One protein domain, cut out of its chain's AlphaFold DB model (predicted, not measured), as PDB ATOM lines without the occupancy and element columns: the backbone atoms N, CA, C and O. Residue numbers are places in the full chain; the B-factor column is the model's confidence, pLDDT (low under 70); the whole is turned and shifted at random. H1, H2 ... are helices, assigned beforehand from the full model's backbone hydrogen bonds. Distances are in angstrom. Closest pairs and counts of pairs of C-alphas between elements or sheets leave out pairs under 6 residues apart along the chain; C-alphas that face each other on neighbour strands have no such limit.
ATOM      1  N   ASP A  79     -12.428 -22.957   8.522       75.50
ATOM      2  CA  ASP A  79     -13.307 -21.867   8.108       75.50
ATOM      3  C   ASP A  79     -12.453 -20.736   7.503       75.50
ATOM      4  O   ASP A  79     -11.728 -20.037   8.217       75.50
ATOM      5  N   GLU A  80     -12.512 -20.564   6.176       76.19
ATOM      6  CA  GLU A  80     -11.735 -19.549   5.455       76.19
ATOM      7  C   GLU A  80     -12.015 -18.137   5.978       76.19
ATOM      8  O   GLU A  80     -11.146 -17.257   5.955       76.19
ATOM      9  N   LYS A  81     -13.226 -17.889   6.488       79.56
ATOM     10  CA  LYS A  81     -13.575 -16.610   7.101       79.56
ATOM     11  C   LYS A  81     -12.838 -16.438   8.424       79.56
ATOM     12  O   LYS A  81     -12.315 -15.355   8.676       79.56
ATOM     13  N   LEU A  82     -12.754 -17.486   9.239       76.31
ATOM     14  CA  LEU A  82     -11.985 -17.457  10.483       76.31
ATOM     15  C   LEU A  82     -10.487 -17.296  10.200       76.31
ATOM     16  O   LEU A  82      -9.835 -16.469  10.835       76.31
ATOM     17  N   LEU A  83      -9.955 -18.016   9.208       79.12
ATOM     18  CA  LEU A  83      -8.558 -17.906   8.784       79.12
ATOM     19  C   LEU A  83      -8.246 -16.488   8.276       79.12
ATOM     20  O   LEU A  83      -7.284 -15.862   8.713       79.12
ATOM     21  N   SER A  84      -9.093 -15.931   7.409       78.06
ATOM     22  CA  SER A  84      -8.909 -14.572   6.889       78.06
ATOM     23  C   SER A  84      -9.064 -13.494   7.964       78.06
ATOM     24  O   SER A  84      -8.367 -12.482   7.903       78.06
ATOM     25  N   GLN A  85      -9.919 -13.696   8.969       76.69
ATOM     26  CA  GLN A  85      -9.998 -12.817  10.140       76.69
ATOM     27  C   GLN A  85      -8.730 -12.899  10.994       76.69
ATOM     28  O   GLN A  85      -8.176 -11.859  11.348       76.69
ATOM     29  N   LEU A  86      -8.244 -14.112  11.268       80.62
ATOM     30  CA  LEU A  86      -7.026 -14.358  12.041       80.62
ATOM     31  C   LEU A  86      -5.800 -13.708  11.380       80.62
ATOM     32  O   LEU A  86      -4.994 -13.074  12.055       80.62
ATOM     33  N   CYS A  87      -5.692 -13.815  10.054       82.56
ATOM     34  CA  CYS A  87      -4.561 -13.297   9.286       82.56
ATOM     35  C   CYS A  87      -4.652 -11.798   8.956       82.56
ATOM     36  O   CYS A  87      -3.665 -11.216   8.515       82.56
ATOM     37  N   ARG A  88      -5.817 -11.162   9.156       77.19
ATOM     38  CA  ARG A  88      -6.009  -9.710   8.970       77.19
ATOM     39  C   ARG A  88      -5.977  -8.911  10.272       77.19
ATOM     40  O   ARG A  88      -5.858  -7.691  10.204       77.19
ATOM     41  N   GLN A  89      -6.143  -9.547  11.432       67.00
ATOM     42  CA  GLN A  89      -6.225  -8.833  12.704       67.00
ATOM     43  C   GLN A  89      -4.852  -8.406  13.230       67.00
ATOM     44  O   GLN A  89      -3.943  -9.213  13.411       67.00
ATOM     45  N   GLU A  90      -4.743  -7.122  13.570       64.38
ATOM     46  CA  GLU A  90      -3.722  -6.628  14.487       64.38
ATOM     47  C   GLU A  90      -4.163  -6.941  15.922       64.38
ATOM     48  O   GLU A  90      -5.150  -6.400  16.427       64.38
ATOM     49  N   PHE A  91      -3.452  -7.848  16.592       68.88
ATOM     50  CA  PHE A  91      -3.727  -8.164  17.989       68.88
ATOM     51  C   PHE A  91      -3.179  -7.057  18.890       68.88
ATOM     52  O   PHE A  91      -1.979  -6.777  18.897       68.88
ATOM     53  N   THR A  92      -4.057  -6.445  19.683       66.75
ATOM     54  CA  THR A  92      -3.663  -5.478  20.709       66.75
ATOM     55  C   THR A  92      -3.515  -6.193  22.046       66.75
ATOM     56  O   THR A  92      -4.447  -6.812  22.559       66.75
ATOM     57  N   ILE A  93      -2.317  -6.136  22.625       68.62
ATOM     58  CA  ILE A  93      -2.088  -6.646  23.977       68.62
ATOM     59  C   ILE A  93      -2.488  -5.540  24.946       68.62
ATOM     60  O   ILE A  93      -1.939  -4.440  24.913       68.62
ATOM     61  N   SER A  94      -3.478  -5.823  25.796       75.31
ATOM     62  CA  SER A  94      -3.902  -4.880  26.828       75.31
ATOM     63  C   SER A  94      -2.745  -4.571  27.771       75.31
ATOM     64  O   SER A  94      -2.062  -5.479  28.250       75.31
ATOM     65  N   SER A  95      -2.584  -3.292  28.108       67.88
ATOM     66  CA  SER A  95      -1.494  -2.832  28.963       67.88
ATOM     67  C   SER A  95      -1.504  -3.408  30.378       67.88
ATOM     68  O   SER A  95      -0.471  -3.438  31.036       67.88
ATOM     69  N   ARG A  96      -2.648  -3.933  30.831       74.88
ATOM     70  CA  ARG A  96      -2.785  -4.590  32.141       74.88
ATOM     71  C   ARG A  96      -2.073  -5.942  32.234       74.88
ATOM     72  O   ARG A  96      -1.928  -6.457  33.332       74.88
ATOM     73  N   ASN A  97      -1.653  -6.507  31.103       72.00
ATOM     74  CA  ASN A  97      -1.044  -7.834  31.031       72.00
ATOM     75  C   ASN A  97       0.447  -7.787  30.652       72.00
ATOM     76  O   ASN A  97       1.030  -8.828  30.365       72.00
ATOM     77  N   PHE A  98       1.081  -6.608  30.632       67.81
ATOM     78  CA  PHE A  98       2.514  -6.511  30.313       67.81
ATOM     79  C   PHE A  98       3.404  -7.203  31.351       67.81
ATOM     80  O   PHE A  98       4.454  -7.724  30.988       67.81
ATOM     81  N   ASP A  99       2.965  -7.279  32.609       72.44
ATOM     82  CA  ASP A  99       3.727  -7.942  33.675       72.44
ATOM     83  C   ASP A  99       3.692  -9.477  33.556       72.44
ATOM     84  O   ASP A  99       4.562 -10.171  34.079       72.44
ATOM     85  N   THR A 100       2.689 -10.024  32.862       73.44
ATOM     86  CA  THR A 100       2.468 -11.471  32.705       73.44
ATOM     87  C   THR A 100       2.878 -11.994  31.333       73.44
ATOM     88  O   THR A 100       3.165 -13.184  31.198       73.44
ATOM     89  N   VAL A 101       2.926 -11.124  30.322       78.69
ATOM     90  CA  VAL A 101       3.269 -11.475  28.942       78.69
ATOM     91  C   VAL A 101       4.638 -10.908  28.592       78.69
ATOM     92  O   VAL A 101       4.804  -9.702  28.414       78.69
ATOM     93  N   ASN A 102       5.629 -11.786  28.439       81.75
ATOM     94  CA  ASN A 102       6.976 -11.364  28.066       81.75
ATOM     95  C   ASN A 102       7.157 -11.243  26.541       81.75
ATOM     96  O   ASN A 102       6.405 -11.795  25.734       81.75
ATOM     97  N   THR A 103       8.213 -10.541  26.130       80.62
ATOM     98  CA  THR A 103       8.545 -10.305  24.714       80.62
ATOM     99  C   THR A 103       8.785 -11.589  23.918       80.62
ATOM    100  O   THR A 103       8.449 -11.643  22.734       80.62
ATOM    101  N   ALA A 104       9.304 -12.644  24.548       84.50
ATOM    102  CA  ALA A 104       9.538 -13.933  23.899       84.50
ATOM    103  C   ALA A 104       8.227 -14.672  23.577       84.50
ATOM    104  O   ALA A 104       8.105 -15.269  22.508       84.50
ATOM    105  N   GLN A 105       7.225 -14.597  24.455       84.19
ATOM    106  CA  GLN A 105       5.892 -15.162  24.233       84.19
ATOM    107  C   GLN A 105       5.170 -14.441  23.093       84.19
ATOM    108  O   GLN A 105       4.567 -15.094  22.242       84.19
ATOM    109  N   ILE A 106       5.299 -13.113  23.022       82.50
ATOM    110  CA  ILE A 106       4.753 -12.303  21.923       82.50
ATOM    111  C   ILE A 106       5.420 -12.682  20.597       82.50
ATOM    112  O   ILE A 106       4.737 -12.903  19.597       82.50
ATOM    113  N   ALA A 107       6.750 -12.807  20.587       83.06
ATOM    114  CA  ALA A 107       7.496 -13.215  19.401       83.06
ATOM    115  C   ALA A 107       7.126 -14.637  18.944       83.06
ATOM    116  O   ALA A 107       6.938 -14.866  17.750       83.06
ATOM    117  N   ASN A 108       6.962 -15.577  19.881       88.00
ATOM    118  CA  ASN A 108       6.545 -16.950  19.590       88.00
ATOM    119  C   ASN A 108       5.135 -17.000  18.985       88.00
ATOM    120  O   ASN A 108       4.923 -17.654  17.963       88.00
ATOM    121  N   LEU A 109       4.189 -16.262  19.572       84.25
ATOM    122  CA  LEU A 109       2.822 -16.161  19.066       84.25
ATOM    123  C   LEU A 109       2.803 -15.590  17.643       84.25
ATOM    124  O   LEU A 109       2.151 -16.148  16.762       84.25
ATOM    125  N   LYS A 110       3.567 -14.519  17.401       83.25
ATOM    126  CA  LYS A 110       3.697 -13.897  16.078       83.25
ATOM    127  C   LYS A 110       4.285 -14.864  15.047       83.25
ATOM    128  O   LYS A 110       3.787 -14.928  13.926       83.25
ATOM    129  N   ALA A 111       5.308 -15.633  15.421       85.69
ATOM    130  CA  ALA A 111       5.906 -16.638  14.546       85.69
ATOM    131  C   ALA A 111       4.902 -17.739  14.165       85.69
ATOM    132  O   ALA A 111       4.760 -18.042  12.985       85.69
ATOM    133  N   LYS A 112       4.142 -18.267  15.137       86.31
ATOM    134  CA  LYS A 112       3.091 -19.269  14.883       86.31
ATOM    135  C   LYS A 112       1.972 -18.747  13.984       86.31
ATOM    136  O   LYS A 112       1.545 -19.447  13.077       86.31
ATOM    137  N   LEU A 113       1.512 -17.516  14.209       83.75
ATOM    138  CA  LEU A 113       0.513 -16.873  13.349       83.75
ATOM    139  C   LEU A 113       1.013 -16.715  11.913       83.75
ATOM    140  O   LEU A 113       0.273 -16.968  10.971       83.75
ATOM    141  N   THR A 114       2.279 -16.332  11.750       82.81
ATOM    142  CA  THR A 114       2.890 -16.164  10.424       82.81
ATOM    143  C   THR A 114       2.966 -17.494   9.670       82.81
ATOM    144  O   THR A 114       2.764 -17.511   8.462       82.81
ATOM    145  N   ASP A 115       3.226 -18.593  10.380       83.88
ATOM    146  CA  ASP A 115       3.253 -19.945   9.814       83.88
ATOM    147  C   ASP A 115       1.861 -20.394   9.337       83.88
ATOM    148  O   ASP A 115       1.707 -20.831   8.203       83.88
ATOM    149  N   ILE A 116       0.823 -20.174  10.155       82.25
ATOM    150  CA  ILE A 116      -0.578 -20.500   9.822       82.25
ATOM    151  C   ILE A 116      -1.100 -19.665   8.643       82.25
ATOM    152  O   ILE A 116      -1.868 -20.153   7.820       82.25
ATOM    153  N   CYS A 117      -0.705 -18.395   8.569       83.31
ATOM    154  CA  CYS A 117      -1.162 -17.462   7.539       83.31
ATOM    155  C   CYS A 117      -0.352 -17.528   6.241       83.31
ATOM    156  O   CYS A 117      -0.614 -16.755   5.315       83.31
ATOM    157  N   ARG A 118       0.651 -18.407   6.167       77.81
ATOM    158  CA  ARG A 118       1.447 -18.584   4.962       77.81
ATOM    159  C   ARG A 118       0.618 -19.367   3.935       77.81
ATOM    160  O   ARG A 118       0.139 -20.450   4.259       77.81
ATOM    161  N   PRO A 119       0.429 -18.850   2.710       63.69
ATOM    162  CA  PRO A 119      -0.184 -19.645   1.656       63.69
ATOM    163  C   PRO A 119       0.731 -20.840   1.346       63.69
ATOM    164  O   PRO A 119       1.942 -20.649   1.186       63.69
ATOM    165  N   ASN A 120       0.151 -22.044   1.319       56.47
ATOM    166  CA  ASN A 120       0.806 -23.251   0.802       56.47
ATOM    167  C   ASN A 120       1.154 -23.097  -0.681       56.47
ATOM    168  O   ASN A 120       0.330 -22.502  -1.415       56.47
TER     169      ASN A 120
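This is residues 79 to 120 of the 120 residues of an uncharacterized protein of Microcoleus vaginatus FGP-2 (UniProt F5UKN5). The printed part is a loose, open U: a short helix, H1, runs on into a long extended link, the chain turns round through residues 94 to 100, which stick out at one end, and a longer helix, H2, folds back until its last turns come near H1 at the other end. The 42 printed residues hold two named helices, H1 then H2, and no named strand; the class is all helix. The whole is loose, with a radius of gyration of the C-alphas of 12.2 A, and spans 35 by 17 by 13 A.

Find C-alpha 80 at (-11.735, -19.549, 5.455); there H1 begins, residues 80 to 88, and it covers 11.9 A from first to last C-alpha. Residues 89 to 102 then belong to no named element. Look next at C-alpha 103, at (8.545, -10.305, 24.714), where H2 begins; it takes residues 103 to 116, 20.2 A long, and ends at C-alpha 116, at (-0.578, -20.500, 9.822).

Compare Cys 87 with Leu 113: their C-alphas, the closest of H1 and H2, are 7.4 A apart. The two helices are close but not clearly touching, with 1 pair of C-alphas within 8 A. Their lines stand at a steep tilt of 40 degrees, and they run opposite ways. In the backbones of H1 and H2, every O i to N i+4 pair is within hydrogen-bond range.

The C-alphas farthest apart are those of Arg 96 and Asn 120, at 36.7 A. The link from H1 to H2 is long, with 14 residues, and its residues 94 to 100 stand free. The printed part has no cut, and Asn 120 is the chain's last residue. The mean pLDDT of the printed part is 77.1; look for values under 70 at residues 89 to 93, 95, 98, and 119 to 120.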